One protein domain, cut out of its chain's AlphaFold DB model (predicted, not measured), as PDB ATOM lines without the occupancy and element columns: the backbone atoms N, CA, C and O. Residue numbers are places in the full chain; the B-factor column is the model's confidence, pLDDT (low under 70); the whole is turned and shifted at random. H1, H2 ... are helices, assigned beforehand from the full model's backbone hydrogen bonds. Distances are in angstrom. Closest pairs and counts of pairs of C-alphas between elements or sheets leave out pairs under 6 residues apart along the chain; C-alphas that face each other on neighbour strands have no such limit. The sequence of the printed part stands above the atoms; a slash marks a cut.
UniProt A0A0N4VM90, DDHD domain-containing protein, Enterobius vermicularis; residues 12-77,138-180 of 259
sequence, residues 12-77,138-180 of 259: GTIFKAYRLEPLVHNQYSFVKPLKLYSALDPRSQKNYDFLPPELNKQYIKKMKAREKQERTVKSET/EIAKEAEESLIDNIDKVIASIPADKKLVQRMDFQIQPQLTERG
ATOM      1  N   GLY A  12     -38.793  28.164  62.124       42.94
ATOM      2  CA  GLY A  12     -37.781  28.726  62.996       42.94
ATOM      3  C   GLY A  12     -36.377  28.168  62.810       42.94
ATOM      4  O   GLY A  12     -36.158  26.990  62.556       42.94
ATOM      5  N   THR A  13     -35.441  29.067  63.089       46.25
ATOM      6  CA  THR A  13     -34.025  28.823  63.343       46.25
ATOM      7  C   THR A  13     -33.198  28.469  62.110       46.25
ATOM      8  O   THR A  13     -33.021  27.327  61.713       46.25
ATOM      9  N   ILE A  14     -32.585  29.548  61.622       50.41
ATOM     10  CA  ILE A  14     -31.412  29.612  60.764       50.41
ATOM     11  C   ILE A  14     -31.688  29.244  59.312       50.41
ATOM     12  O   ILE A  14     -31.823  28.092  58.972       50.41
ATOM     13  N   PHE A  15     -31.579  30.216  58.420       42.97
ATOM     14  CA  PHE A  15     -31.156  29.944  57.043       42.97
ATOM     15  C   PHE A  15     -29.787  30.619  56.849       42.97
ATOM     16  O   PHE A  15     -29.427  31.401  57.712       42.97
ATOM     17  N   LYS A  16     -28.988  30.321  55.810       46.31
ATOM     18  CA  LYS A  16     -27.935  31.213  55.252       46.31
ATOM     19  C   LYS A  16     -28.289  31.477  53.804       46.31
ATOM     20  O   LYS A  16     -28.461  30.528  53.052       46.31
ATOM     21  N   ALA A  17     -28.455  32.746  53.447       53.69
ATOM     22  CA  ALA A  17     -28.884  33.140  52.121       53.69
ATOM     23  C   ALA A  17     -27.840  34.076  51.541       53.69
ATOM     24  O   ALA A  17     -27.374  35.010  52.199       53.69
ATOM     25  N   TYR A  18     -27.454  33.760  50.317       56.22
ATOM     26  CA  TYR A  18     -26.336  34.360  49.619       56.22
ATOM     27  C   TYR A  18     -26.863  35.233  48.510       56.22
ATOM     28  O   TYR A  18     -27.293  34.671  47.508       56.22
ATOM     29  N   ARG A  19     -26.827  36.565  48.669       70.38
ATOM     30  CA  ARG A  19     -27.312  37.528  47.664       70.38
ATOM     31  C   ARG A  19     -26.812  37.160  46.263       70.38
ATOM     32  O   ARG A  19     -25.610  37.207  46.020       70.38
ATOM     33  N   LEU A  20     -27.734  36.798  45.369       73.31
ATOM     34  CA  LEU A  20     -27.399  36.312  44.025       73.31
ATOM     35  C   LEU A  20     -27.226  37.452  43.015       73.31
ATOM     36  O   LEU A  20     -26.516  37.287  42.033       73.31
ATOM     37  N   GLU A  21     -27.821  38.621  43.264       80.81
ATOM     38  CA  GLU A  21     -27.772  39.757  42.332       80.81
ATOM     39  C   GLU A  21     -26.336  40.178  41.945       80.81
ATOM     40  O   GLU A  21     -26.085  40.371  40.755       80.81
ATOM     41  N   PRO A  22     -25.350  40.238  42.872       82.62
ATOM     42  CA  PRO A  22     -23.961  40.533  42.519       82.62
ATOM     43  C   PRO A  22     -23.304  39.520  41.573       82.62
ATOM     44  O   PRO A  22     -22.346  39.878  40.893       82.62
ATOM     45  N   LEU A  23     -23.794  38.273  41.523       78.94
ATOM     46  CA  LEU A  23     -23.312  37.255  40.582       78.94
ATOM     47  C   LEU A  23     -23.865  37.481  39.170       78.94
ATOM     48  O   LEU A  23     -23.227  37.097  38.195       78.94
ATOM     49  N   VAL A  24     -25.034  38.122  39.061       84.50
ATOM     50  CA  VAL A  24     -25.650  38.507  37.783       84.50
ATOM     51  C   VAL A  24     -24.965  39.753  37.220       84.50
ATOM     52  O   VAL A  24     -24.597  39.787  36.044       84.50
ATOM     53  N   HIS A  25     -24.763  40.776  38.057       87.50
ATOM     54  CA  HIS A  25     -24.038  41.989  37.681       87.50
ATOM     55  C   HIS A  25     -23.372  42.667  38.885       87.50
ATOM     56  O   HIS A  25     -23.974  42.822  39.947       87.50
ATOM     57  N   ASN A  26     -22.146  43.164  38.705       87.50
ATOM     58  CA  ASN A  26     -21.357  43.762  39.787       87.50
ATOM     59  C   ASN A  26     -22.014  45.007  40.415       87.50
ATOM     60  O   ASN A  26     -21.854  45.240  41.611       87.50
ATOM     61  N   GLN A  27     -22.783  45.786  39.653       87.44
ATOM     62  CA  GLN A  27     -23.432  47.007  40.146       87.44
ATOM     63  C   GLN A  27     -24.489  46.727  41.212       87.44
ATOM     64  O   GLN A  27     -24.698  47.558  42.097       87.44
ATOM     65  N   TYR A  28     -25.075  45.527  41.223       86.25
ATOM     66  CA  TYR A  28     -25.966  45.123  42.306       86.25
ATOM     67  C   TYR A  28     -25.254  45.066  43.665       86.25
ATOM     68  O   TYR A  28     -25.911  45.228  44.692       86.25
ATOM     69  N   SER A  29     -23.921  44.930  43.707       86.00
ATOM     70  CA  SER A  29     -23.148  45.012  44.960       86.00
ATOM     71  C   SER A  29     -23.213  46.392  45.631       86.00
ATOM     72  O   SER A  29     -23.060  46.492  46.852       86.00
ATOM     73  N   PHE A  30     -23.475  47.451  44.855       88.25
ATOM     74  CA  PHE A  30     -23.610  48.817  45.363       88.25
ATOM     75  C   PHE A  30     -25.012  49.114  45.880       88.25
ATOM     76  O   PHE A  30     -25.168  50.002  46.714       88.25
ATOM     77  N   VAL A  31     -26.018  48.366  45.432       87.25
ATOM     78  CA  VAL A  31     -27.365  48.406  46.003       87.25
ATOM     79  C   VAL A  31     -27.343  47.626  47.316       87.25
ATOM     80  O   VAL A  31     -26.712  46.578  47.418       87.25
ATOM     81  N   LYS A  32     -27.975  48.140  48.362       84.38
ATOM     82  CA  LYS A  32     -28.025  47.531  49.689       84.38
ATOM     83  C   LYS A  32     -29.159  46.506  49.745       84.38
ATOM     84  O   LYS A  32     -30.259  46.860  49.336       84.38
ATOM     85  N   PRO A  33     -28.951  45.303  50.310       78.12
ATOM     86  CA  PRO A  33     -30.009  44.303  50.423       78.12
ATOM     87  C   PRO A  33     -31.215  44.835  51.202       78.12
ATOM     88  O   PRO A  33     -31.048  45.523  52.218       78.12
ATOM     89  N   LEU A  34     -32.419  44.491  50.750       77.69
ATOM     90  CA  LEU A  34     -33.654  44.804  51.451       77.69
ATOM     91  C   LEU A  34     -33.691  44.096  52.808       77.69
ATOM     92  O   LEU A  34     -33.461  42.890  52.924       77.69
ATOM     93  N   LYS A  35     -33.982  44.866  53.857       75.19
ATOM     94  CA  LYS A  35     -34.098  44.331  55.210       75.19
ATOM     95  C   LYS A  35     -35.484  43.728  55.400       75.19
ATOM     96  O   LYS A  35     -36.475  44.454  55.469       75.19
ATOM     97  N   LEU A  36     -35.537  42.408  55.525       74.38
ATOM     98  CA  LEU A  36     -36.763  41.690  55.857       74.38
ATOM     99  C   LEU A  36     -36.992  41.702  57.371       74.38
ATOM    100  O   LEU A  36     -36.044  41.655  58.163       74.38
ATOM    101  N   TYR A  37     -38.259  41.788  57.763       72.31
ATOM    102  CA  TYR A  37     -38.696  41.749  59.155       72.31
ATOM    103  C   TYR A  37     -39.403  40.416  59.414       72.31
ATOM    104  O   TYR A  37     -39.949  39.814  58.491       72.31
ATOM    105  N   SER A  38     -39.367  39.942  60.662       69.25
ATOM    106  CA  SER A  38     -40.138  38.761  61.074       69.25
ATOM    107  C   SER A  38     -41.627  39.003  60.831       69.25
ATOM    108  O   SER A  38     -42.077  40.125  61.026       69.25
ATOM    109  N   ALA A  39     -42.397  37.970  60.481       69.06
ATOM    110  CA  ALA A  39     -43.843  38.089  60.259       69.06
ATOM    111  C   ALA A  39     -44.618  38.610  61.490       69.06
ATOM    112  O   ALA A  39     -45.742  39.085  61.362       69.06
ATOM    113  N   LEU A  40     -44.014  38.513  62.680       73.25
ATOM    114  CA  LEU A  40     -44.561  39.035  63.935       73.25
ATOM    115  C   LEU A  40     -44.223  40.519  64.177       73.25
ATOM    116  O   LEU A  40     -44.782  41.128  65.085       73.25
ATOM    117  N   ASP A  41     -43.295  41.103  63.415       73.69
ATOM    118  CA  ASP A  41     -42.929  42.517  63.525       73.69
ATOM    119  C   ASP A  41     -43.935  43.355  62.714       73.69
ATOM    120  O   ASP A  41     -44.093  43.117  61.519       73.69
ATOM    121  N   PRO A  42     -44.591  44.379  63.287       77.69
ATOM    122  CA  PRO A  42     -45.532  45.227  62.546       77.69
ATOM    123  C   PRO A  42     -44.915  45.881  61.298       77.69
ATOM    124  O   PRO A  42     -45.623  46.215  60.349       77.69
ATOM    125  N   ARG A  43     -43.586  46.036  61.243       76.50
ATOM    126  CA  ARG A  43     -42.882  46.554  60.060       76.50
ATOM    127  C   ARG A  43     -42.940  45.604  58.863       76.50
ATOM    128  O   ARG A  43     -42.781  46.081  57.740       76.50
ATOM    129  N   SER A  44     -43.175  44.308  59.079       78.12
ATOM    130  CA  SER A  44     -43.327  43.320  58.003       78.12
ATOM    131  C   SER A  44     -44.661  43.428  57.269       78.12
ATOM    132  O   SER A  44     -44.811  42.820  56.216       78.12
ATOM    133  N   GLN A  45     -45.627  44.185  57.802       76.50
ATOM    134  CA  GLN A  45     -46.918  44.424  57.146       76.50
ATOM    135  C   GLN A  45     -46.810  45.400  55.967       76.50
ATOM    136  O   GLN A  45     -47.758  45.561  55.201       76.50
ATOM    137  N   LYS A  46     -45.663  46.074  55.809       79.75
ATOM    138  CA  LYS A  46     -45.409  46.928  54.651       79.75
ATOM    139  C   LYS A  46     -45.229  46.066  53.404       79.75
ATOM    140  O   LYS A  46     -44.470  45.102  53.415       79.75
ATOM    141  N   ASN A  47     -45.868  46.474  52.313       79.00
ATOM    142  CA  ASN A  47     -45.645  45.876  51.002       79.00
ATOM    143  C   ASN A  47     -44.206  46.158  50.549       79.00
ATOM    144  O   ASN A  47     -43.846  47.306  50.280       79.00
ATOM    145  N   TYR A  48     -43.390  45.109  50.481       75.81
ATOM    146  CA  TYR A  48     -41.974  45.209  50.128       75.81
ATOM    147  C   TYR A  48     -41.750  45.652  48.674       75.81
ATOM    148  O   TYR A  48     -40.726  46.266  48.385       75.81
ATOM    149  N   ASP A  49     -42.735  45.437  47.799       74.88
ATOM    150  CA  ASP A  49     -42.730  45.821  46.378       74.88
ATOM    151  C   ASP A  49     -42.551  47.326  46.156       74.88
ATOM    152  O   ASP A  49     -42.021  47.747  45.131       74.88
ATOM    153  N   PHE A  50     -42.996  48.140  47.116       76.12
ATOM    154  CA  PHE A  50     -42.964  49.600  47.019       76.12
ATOM    155  C   PHE A  50     -41.817  50.226  47.812       76.12
ATOM    156  O   PHE A  50     -41.743  51.449  47.918       76.12
ATOM    157  N   LEU A  51     -40.932  49.416  48.400       78.12
ATOM    158  CA  LEU A  51     -39.775  49.947  49.107       78.12
ATOM    159  C   LEU A  51     -38.688  50.347  48.098       78.12
ATOM    160  O   LEU A  51     -38.256  49.504  47.305       78.12
ATOM    161  N   PRO A  52     -38.218  51.608  48.124       79.81
ATOM    162  CA  PRO A  52     -37.191  52.057  47.200       79.81
ATOM    163  C   PRO A  52     -35.867  51.316  47.449       79.81
ATOM    164  O   PRO A  52     -35.579  50.888  48.575       79.81
ATOM    165  N   PRO A  53     -35.026  51.143  46.414       82.44
ATOM    166  CA  PRO A  53     -33.664  50.682  46.613       82.44
ATOM    167  C   PRO A  53     -32.860  51.681  47.442       82.44
ATOM    168  O   PRO A  53     -33.124  52.873  47.436       82.44
ATOM    169  N   GLU A  54     -31.848  51.188  48.147       86.44
ATOM    170  CA  GLU A  54     -30.904  52.023  48.891       86.44
ATOM    171  C   GLU A  54     -29.490  51.718  48.401       86.44
ATOM    172  O   GLU A  54     -29.188  50.565  48.089       86.44
ATOM    173  N   LEU A  55     -28.586  52.700  48.379       87.81
ATOM    174  CA  LEU A  55     -27.165  52.437  48.125       87.81
ATOM    175  C   LEU A  55     -26.436  51.996  49.390       87.81
ATOM    176  O   LEU A  55     -26.739  52.383  50.522       87.81
ATOM    177  N   ASN A  56     -25.386  51.215  49.184       85.06
ATOM    178  CA  ASN A  56     -24.432  50.874  50.215       85.06
ATOM    179  C   ASN A  56     -23.695  52.143  50.682       85.06
ATOM    180  O   ASN A  56     -23.136  52.896  49.883       85.06
ATOM    181  N   LYS A  57     -23.625  52.346  52.004       84.88
ATOM    182  CA  LYS A  57     -22.922  53.475  52.640       84.88
ATOM    183  C   LYS A  57     -21.473  53.613  52.173       84.88
ATOM    184  O   LYS A  57     -20.973  54.730  52.075       84.88
ATOM    185  N   GLN A  58     -20.795  52.501  51.893       83.31
ATOM    186  CA  GLN A  58     -19.420  52.516  51.384       83.31
ATOM    187  C   GLN A  58     -19.341  53.125  49.979       83.31
ATOM    188  O   GLN A  58     -18.459  53.937  49.711       83.31
ATOM    189  N   TYR A  59     -20.297  52.787  49.113       85.62
ATOM    190  CA  TYR A  59     -20.383  53.336  47.764       85.62
ATOM    191  C   TYR A  59     -20.706  54.835  47.790       85.62
ATOM    192  O   TYR A  59     -20.010  55.619  47.152       85.62
ATOM    193  N   ILE A  60     -21.667  55.254  48.621       85.44
ATOM    194  CA  ILE A  60     -22.015  56.675  48.802       85.44
ATOM    195  C   ILE A  60     -20.785  57.490  49.229       85.44
ATOM    196  O   ILE A  60     -20.504  58.543  48.661       85.44
ATOM    197  N   LYS A  61     -20.014  56.993  50.209       86.25
ATOM    198  CA  LYS A  61     -18.775  57.650  50.658       86.25
ATOM    199  C   LYS A  61     -17.748  57.773  49.532       86.25
ATOM    200  O   LYS A  61     -17.128  58.823  49.397       86.25
ATOM    201  N   LYS A  62     -17.586  56.722  48.723       86.44
ATOM    202  CA  LYS A  62     -16.655  56.707  47.587       86.44
ATOM    203  C   LYS A  62     -17.042  57.737  46.520       86.44
ATOM    204  O   LYS A  62     -16.168  58.448  46.038       86.44
ATOM    205  N   MET A  63     -18.331  57.853  46.195       84.00
ATOM    206  CA  MET A  63     -18.813  58.827  45.209       84.00
ATOM    207  C   MET A  63     -18.616  60.269  45.681       84.00
ATOM    208  O   MET A  63     -18.067  61.073  44.936       84.00
ATOM    209  N   LYS A  64     -18.938  60.573  46.946       85.50
ATOM    210  CA  LYS A  64     -18.698  61.908  47.526       85.50
ATOM    211  C   LYS A  64     -17.210  62.278  47.569       85.50
ATOM    212  O   LYS A  64     -16.853  63.435  47.369       85.50
ATOM    213  N   ALA A  65     -16.333  61.306  47.831       85.06
ATOM    214  CA  ALA A  65     -14.888  61.527  47.809       85.06
ATOM    215  C   ALA A  65     -14.380  61.840  46.392       85.06
ATOM    216  O   ALA A  65     -13.586  62.762  46.221       85.06
ATOM    217  N   ARG A  66     -14.878  61.107  45.390       83.56
ATOM    218  CA  ARG A  66     -14.536  61.321  43.981       83.56
ATOM    219  C   ARG A  66     -15.023  62.679  43.470       83.56
ATOM    220  O   ARG A  66     -14.251  63.397  42.855       83.56
ATOM    221  N   GLU A  67     -16.252  63.065  43.801       84.00
ATOM    222  CA  GLU A  67     -16.814  64.372  43.436       84.00
ATOM    223  C   GLU A  67     -15.998  65.535  44.024       84.00
ATOM    224  O   GLU A  67     -15.751  66.532  43.349       84.00
ATOM    225  N   LYS A  68     -15.521  65.400  45.269       82.94
ATOM    226  CA  LYS A  68     -14.643  66.405  45.885       82.94
ATOM    227  C   LYS A  68     -13.306  66.522  45.147       82.94
ATOM    228  O   LYS A  68     -12.840  67.635  44.947       82.94
ATOM    229  N   GLN A  69     -12.713  65.399  44.740       76.19
ATOM    230  CA  GLN A  69     -11.465  65.391  43.969       76.19
ATOM    231  C   GLN A  69     -11.649  66.002  42.578       76.19
ATOM    232  O   GLN A  69     -10.841  66.826  42.172       76.19
ATOM    233  N   GLU A  70     -12.727  65.656  41.873       77.62
ATOM    234  CA  GLU A  70     -13.028  66.208  40.547       77.62
ATOM    235  C   GLU A  70     -13.272  67.724  40.602       77.62
ATOM    236  O   GLU A  70     -12.827  68.441  39.711       77.62
ATOM    237  N   ARG A  71     -13.893  68.240  41.671       75.88
ATOM    238  CA  ARG A  71     -14.034  69.691  41.887       75.88
ATOM    239  C   ARG A  71     -12.695  70.390  42.107       75.88
ATOM    240  O   ARG A  71     -12.500  71.457  41.545       75.88
ATOM    241  N   THR A  72     -11.788  69.793  42.880       71.62
ATOM    242  CA  THR A  72     -10.444  70.350  43.115       71.62
ATOM    243  C   THR A  72      -9.592  70.348  41.842       71.62
ATOM    244  O   THR A  72      -8.942  71.340  41.540       71.62
ATOM    245  N   VAL A  73      -9.655  69.279  41.044       70.00
ATOM    246  CA  VAL A  73      -8.921  69.194  39.768       70.00
ATOM    247  C   VAL A  73      -9.492  70.158  38.722       70.00
ATOM    248  O   VAL A  73      -8.744  70.751  37.949       70.00
ATOM    249  N   LYS A  74     -10.817  70.355  38.701       60.19
ATOM    250  CA  LYS A  74     -11.456  71.287  37.767       60.19
ATOM    251  C   LYS A  74     -11.117  72.750  38.084       60.19
ATOM    252  O   LYS A  74     -10.824  73.496  37.157       60.19
ATOM    253  N   SER A  75     -11.048  73.129  39.364       58.28
ATOM    254  CA  SER A  75     -10.578  74.464  39.766       58.28
ATOM    255  C   SER A  75      -9.103  74.718  39.425       58.28
ATOM    256  O   SER A  75      -8.752  75.838  39.096       58.28
ATOM    257  N   GLU A  76      -8.250  73.688  39.430       55.97
ATOM    258  CA  GLU A  76      -6.836  73.813  39.027       55.97
ATOM    259  C   GLU A  76      -6.639  73.866  37.498       55.97
ATOM    260  O   GLU A  76      -5.588  74.288  37.020       55.97
ATOM    261  N   THR A  77      -7.634  73.434  36.715       51.28
ATOM    262  CA  THR A  77      -7.579  73.445  35.241       51.28
ATOM    263  C   THR A  77      -8.125  74.760  34.668       51.28
ATOM    264  O   THR A  77      -7.590  75.260  33.685       51.28
ATOM    265  N   GLU A 138     -35.453  71.025  53.963       63.09
ATOM    266  CA  GLU A 138     -35.156  71.158  52.525       63.09
ATOM    267  C   GLU A 138     -33.787  70.559  52.197       63.09
ATOM    268  O   GLU A 138     -33.694  69.708  51.318       63.09
ATOM    269  N   ILE A 139     -32.767  70.850  53.008       66.50
ATOM    270  CA  ILE A 139     -31.423  70.263  52.866       66.50
ATOM    271  C   ILE A 139     -31.462  68.728  52.984       66.50
ATOM    272  O   ILE A 139     -30.748  68.016  52.274       66.50
ATOM    273  N   ALA A 140     -32.300  68.188  53.877       66.19
ATOM    274  CA  ALA A 140     -32.485  66.744  53.999       66.19
ATOM    275  C   ALA A 140     -33.167  66.135  52.764       66.19
ATOM    276  O   ALA A 140     -32.763  65.055  52.331       66.19
ATOM    277  N   LYS A 141     -34.150  66.829  52.177       68.88
ATOM    278  CA  LYS A 141     -34.837  66.392  50.953       68.88
ATOM    279  C   LYS A 141     -33.910  66.407  49.741       68.88
ATOM    280  O   LYS A 141     -33.862  65.413  49.030       68.88
ATOM    281  N   GLU A 142     -33.110  67.454  49.559       67.50
ATOM    282  CA  GLU A 142     -32.116  67.526  48.475       67.50
ATOM    283  C   GLU A 142     -31.047  66.423  48.598       67.50
ATOM    284  O   GLU A 142     -30.621  65.800  47.618       67.50
ATOM    285  N   ALA A 143     -30.619  66.125  49.828       68.94
ATOM    286  CA  ALA A 143     -29.681  65.038  50.095       68.94
ATOM    287  C   ALA A 143     -30.287  63.645  49.834       68.94
ATOM    288  O   ALA A 143     -29.554  62.720  49.476       68.94
ATOM    289  N   GLU A 144     -31.596  63.483  50.028       67.62
ATOM    290  CA  GLU A 144     -32.327  62.248  49.738       67.62
ATOM    291  C   GLU A 144     -32.583  62.091  48.231       67.62
ATOM    292  O   GLU A 144     -32.307  61.030  47.674       67.62
ATOM    293  N   GLU A 145     -32.986  63.163  47.552       72.19
ATOM    294  CA  GLU A 145     -33.226  63.206  46.106       72.19
ATOM    295  C   GLU A 145     -31.946  62.936  45.307       72.19
ATOM    296  O   GLU A 145     -31.914  62.047  44.459       72.19
ATOM    297  N   SER A 146     -30.829  63.571  45.675       74.94
ATOM    298  CA  SER A 146     -29.529  63.267  45.061       74.94
ATOM    299  C   SER A 146     -29.105  61.807  45.260       74.94
ATOM    300  O   SER A 146     -28.413  61.231  44.419       74.94
ATOM    301  N   LEU A 147     -29.500  61.165  46.362       76.75
ATOM    302  CA  LEU A 147     -29.193  59.757  46.616       76.75
ATOM    303  C   LEU A 147     -30.062  58.826  45.763       76.75
ATOM    304  O   LEU A 147     -29.543  57.825  45.268       76.75
ATOM    305  N   ILE A 148     -31.330  59.183  45.559       76.00
ATOM    306  CA  ILE A 148     -32.259  58.511  44.640       76.00
ATOM    307  C   ILE A 148     -31.739  58.607  43.202       76.00
ATOM    308  O   ILE A 148     -31.564  57.576  42.552       76.00
ATOM    309  N   ASP A 149     -31.331  59.792  42.754       80.62
ATOM    310  CA  ASP A 149     -30.720  59.980  41.432       80.62
ATOM    311  C   ASP A 149     -29.479  59.101  41.237       80.62
ATOM    312  O   ASP A 149     -29.234  58.534  40.169       80.62
ATOM    313  N   ASN A 150     -28.661  58.967  42.283       85.75
ATOM    314  CA  ASN A 150     -27.488  58.101  42.250       85.75
ATOM    315  C   ASN A 150     -27.858  56.612  42.156       85.75
ATOM    316  O   ASN A 150     -27.121  55.847  41.531       85.75
ATOM    317  N   ILE A 151     -28.973  56.188  42.753       86.94
ATOM    318  CA  ILE A 151     -29.489  54.816  42.634       86.94
ATOM    319  C   ILE A 151     -29.927  54.545  41.203       86.94
ATOM    320  O   ILE A 151     -29.510  53.541  40.620       86.94
ATOM    321  N   ASP A 152     -30.717  55.446  40.630       86.50
ATOM    322  CA  ASP A 152     -31.250  55.278  39.283       86.50
ATOM    323  C   ASP A 152     -30.133  55.242  38.245       86.50
ATOM    324  O   ASP A 152     -30.156  54.392  37.355       86.50
ATOM    325  N   LYS A 153     -29.080  56.051  38.419       88.69
ATOM    326  CA  LYS A 153     -27.857  55.973  37.601       88.69
ATOM    327  C   LYS A 153     -27.190  54.598  37.681       88.69
ATOM    328  O   LYS A 153     -26.828  54.033  36.650       88.69
ATOM    329  N   VAL A 154     -27.048  54.036  38.886       87.62
ATOM    330  CA  VAL A 154     -26.459  52.699  39.077       87.62
ATOM    331  C   VAL A 154     -27.323  51.620  38.421       87.62
ATOM    332  O   VAL A 154     -26.788  50.742  37.748       87.62
ATOM    333  N   ILE A 155     -28.647  51.687  38.560       86.88
ATOM    334  CA  ILE A 155     -29.565  50.703  37.967       86.88
ATOM    335  C   ILE A 155     -29.625  50.841  36.441       86.88
ATOM    336  O   ILE A 155     -29.676  49.834  35.738       86.88
ATOM    337  N   ALA A 156     -29.609  52.066  35.916       88.44
ATOM    338  CA  ALA A 156     -29.609  52.341  34.482       88.44
ATOM    339  C   ALA A 156     -28.318  51.878  33.795       88.44
ATOM    340  O   ALA A 156     -28.348  51.518  32.622       88.44
ATOM    341  N   SER A 157     -27.200  51.837  34.524       90.75
ATOM    342  CA  SER A 157     -25.930  51.331  33.998       90.75
ATOM    343  C   SER A 157     -25.861  49.802  33.860       90.75
ATOM    344  O   SER A 157     -24.886  49.295  33.300       90.75
ATOM    345  N   ILE A 158     -26.879  49.068  34.332       89.81
ATOM    346  CA  ILE A 158     -26.977  47.612  34.187       89.81
ATOM    347  C   ILE A 158     -27.565  47.292  32.802       89.81
ATOM    348  O   ILE A 158     -28.654  47.780  32.484       89.81
ATOM    349  N   PRO A 159     -26.908  46.440  31.993       90.75
ATOM    350  CA  PRO A 159     -27.443  45.977  30.714       90.75
ATOM    351  C   PRO A 159     -28.839  45.349  30.841       90.75
ATOM    352  O   PRO A 159     -29.127  44.653  31.816       90.75
ATOM    353  N   ALA A 160     -29.710  45.567  29.851       88.50
ATOM    354  CA  ALA A 160     -31.111  45.130  29.902       88.50
ATOM    355  C   ALA A 160     -31.279  43.603  30.035       88.50
ATOM    356  O   ALA A 160     -32.214  43.151  30.690       88.50
ATOM    357  N   ASP A 161     -30.355  42.818  29.479       87.12
ATOM    358  CA  ASP A 161     -30.290  41.352  29.577       87.12
ATOM    359  C   ASP A 161     -29.922  40.852  30.984       87.12
ATOM    360  O   ASP A 161     -30.273  39.736  31.363       87.12
ATOM    361  N   LYS A 162     -29.244  41.687  31.778       85.50
ATOM    362  CA  LYS A 162     -28.823  41.389  33.160       85.50
ATOM    363  C   LYS A 162     -29.654  42.123  34.204       85.50
ATOM    364  O   LYS A 162     -29.426  41.959  35.405       85.50
ATOM    365  N   LYS A 163     -30.607  42.943  33.762       86.25
ATOM    366  CA  LYS A 163     -31.492  43.695  34.639       86.25
ATOM    367  C   LYS A 163     -32.550  42.754  35.203       86.25
ATOM    368  O   LYS A 163     -33.421  42.254  34.497       86.25
ATOM    369  N   LEU A 164     -32.476  42.530  36.505       80.75
ATOM    370  CA  LEU A 164     -33.453  41.738  37.230       80.75
ATOM    371  C   LEU A 164     -34.806  42.454  37.233       80.75
ATOM    372  O   LEU A 164     -34.921  43.592  37.690       80.75
ATOM    373  N   VAL A 165     -35.830  41.768  36.722       79.25
ATOM    374  CA  VAL A 165     -37.227  42.237  36.765       79.25
ATOM    375  C   VAL A 165     -37.745  42.236  38.197       79.25
ATOM    376  O   VAL A 165     -38.506  43.117  38.583       79.25
ATOM    377  N   GLN A 166     -37.329  41.236  38.973       72.31
ATOM    378  CA  GLN A 166     -37.705  41.051  40.363       72.31
ATOM    379  C   GLN A 166     -36.453  41.085  41.216       72.31
ATOM    380  O   GLN A 166     -35.460  40.417  40.922       72.31
ATOM    381  N   ARG A 167     -36.515  41.874  42.277       68.62
ATOM    382  CA  ARG A 167     -35.406  42.024  43.199       68.62
ATOM    383  C   ARG A 167     -35.365  40.823  44.137       68.62
ATOM    384  O   ARG A 167     -36.365  40.509  44.781       68.62
ATOM    385  N   MET A 168     -34.223  40.146  44.203       64.12
ATOM    386  CA  MET A 168     -34.030  38.971  45.053       64.12
ATOM    387  C   MET A 168     -33.087  39.333  46.191       64.12
ATOM    388  O   MET A 168     -31.873  39.134  46.111       64.12
ATOM    389  N   ASP A 169     -33.660  39.855  47.270       60.84
ATOM    390  CA  ASP A 169     -32.911  40.170  48.473       60.84
ATOM    391  C   ASP A 169     -33.240  39.192  49.586       60.84
ATOM    392  O   ASP A 169     -34.358  39.123  50.091       60.84
ATOM    393  N   PHE A 170     -32.220  38.470  50.020       60.12
ATOM    394  CA  PHE A 170     -32.259  37.756  51.279       60.12
ATOM    395  C   PHE A 170     -31.099  38.215  52.143       60.12
ATOM    396  O   PHE A 170     -29.927  38.124  51.777       60.12
ATOM    397  N   GLN A 171     -31.442  38.740  53.313       48.25
ATOM    398  CA  GLN A 171     -30.485  39.021  54.360       48.25
ATOM    399  C   GLN A 171     -30.660  37.975  55.441       48.25
ATOM    400  O   GLN A 171     -31.733  37.838  56.023       48.25
ATOM    401  N   ILE A 172     -29.576  37.274  55.744       50.03
ATOM    402  CA  ILE A 172     -29.561  36.334  56.847       50.03
ATOM    403  C   ILE A 172     -28.636  36.802  57.953       50.03
ATOM    404  O   ILE A 172     -27.514  37.244  57.712       50.03
ATOM    405  N   GLN A 173     -29.117  36.622  59.185       48.91
ATOM    406  CA  GLN A 173     -28.353  36.836  60.400       48.91
ATOM    407  C   GLN A 173     -27.326  35.714  60.669       48.91
ATOM    408  O   GLN A 173     -27.652  34.530  60.582       48.91
ATOM    409  N   PRO A 174     -26.084  36.064  61.039       46.12
ATOM    410  CA  PRO A 174     -24.935  35.156  61.044       46.12
ATOM    411  C   PRO A 174     -24.814  34.295  62.318       46.12
ATOM    412  O   PRO A 174     -23.733  34.197  62.887       46.12
ATOM    413  N   GLN A 175     -25.890  33.658  62.788       53.22
ATOM    414  CA  GLN A 175     -25.875  32.930  64.071       53.22
ATOM    415  C   GLN A 175     -25.955  31.397  63.955       53.22
ATOM    416  O   GLN A 175     -26.558  30.758  64.810       53.22
ATOM    417  N   LEU A 176     -25.329  30.765  62.948       48.50
ATOM    418  CA  LEU A 176     -25.181  29.302  62.981       48.50
ATOM    419  C   LEU A 176     -23.812  28.784  62.568       48.50
ATOM    420  O   LEU A 176     -23.308  29.057  61.472       48.50
ATOM    421  N   THR A 177     -23.271  27.986  63.484       54.81
ATOM    422  CA  THR A 177     -22.098  27.137  63.335       54.81
ATOM    423  C   THR A 177     -22.309  26.087  62.239       54.81
ATOM    424  O   THR A 177     -23.419  25.629  61.960       54.81
ATOM    425  N   GLU A 178     -21.212  25.696  61.595       55.59
ATOM    426  CA  GLU A 178     -21.165  24.855  60.388       55.59
ATOM    427  C   GLU A 178     -21.917  23.518  60.520       55.59
ATOM    428  O   GLU A 178     -22.499  23.026  59.552       55.59
ATOM    429  N   ARG A 179     -21.984  22.957  61.735       56.06
ATOM    430  CA  ARG A 179     -22.622  21.660  62.001       56.06
ATOM    431  C   ARG A 179     -24.153  21.712  61.935       56.06
ATOM    432  O   ARG A 179     -24.773  20.765  61.460       56.06
ATOM    433  N   GLY A 180     -24.763  22.824  62.352       58.94
ATOM    434  CA  GLY A 180     -26.205  23.032  62.204       58.94
ATOM    435  C   GLY A 180     -26.591  23.375  60.763       58.94
ATOM    436  O   GLY A 180     -27.645  22.959  60.290       58.94
TER     437      GLY A 180
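AT A GLANCE: This is residues 12 to 77 and 138 to 180 of the 259 residues of the protein "DDHD domain-containing protein" of Enterobius vermicularis (UniProt A0A0N4VM90). Two long helices, H4 and H5, reach out from a loose body of loops and short helices H1, H2 and H3; residues 64 to 77 and 138 to 146 stick out. The 109 printed residues include five named helices, H1 to H5 in chain order, and no named strand: all helix, with 52 residues in named elements, under half. The whole is loose, radius of gyration of the C-alphas 17.7 A, spanning 60 by 33 by 31 A.

HOW THE PARTS SIT: Start at H1, residues 21 to 24, and H2, residues 26 to 29, which touch only at the corner, closest C-alphas Pro 22 and Tyr 28, 5.0 A. H3, residues 42 to 45, touches no helix. Residues 31 to 32 pair with 54 to 55, antiparallel. H4, residues 57 to 77, and H5, residues 138 to 156, are only just apart, closest 8.1 A. H5 only just touches H2, with residues 154 to 155 alone and 3 pairs of C-alphas within 8 A; the closest are Gln 27 and Val 154, 6.5 A. Every O i to N i+4 pair is within hydrogen-bond range in H4 and H5; H1, H2 and H3 are too short for one.

IN THESE COORDINATES: Find C-alpha 21 at (-27.772, 39.757, 42.332), where H1 begins. H4 runs 30.6 A from C-alpha 57 at (-22.922, 53.475, 52.640); H5 runs 26.7 A to C-alpha 156 at (-29.609, 52.341, 34.482).

THE WHOLE: C-alphas 12 and 77 are farthest apart, 60.7 A. Residues 78 to 137 are cut out, a gap of 32.6 A between C-alphas 77 and 138. The links H2 to H3 and H3 to H4 are long. Confidence is under 70 at 34 residues, among them 12 to 18 and 167 to 180.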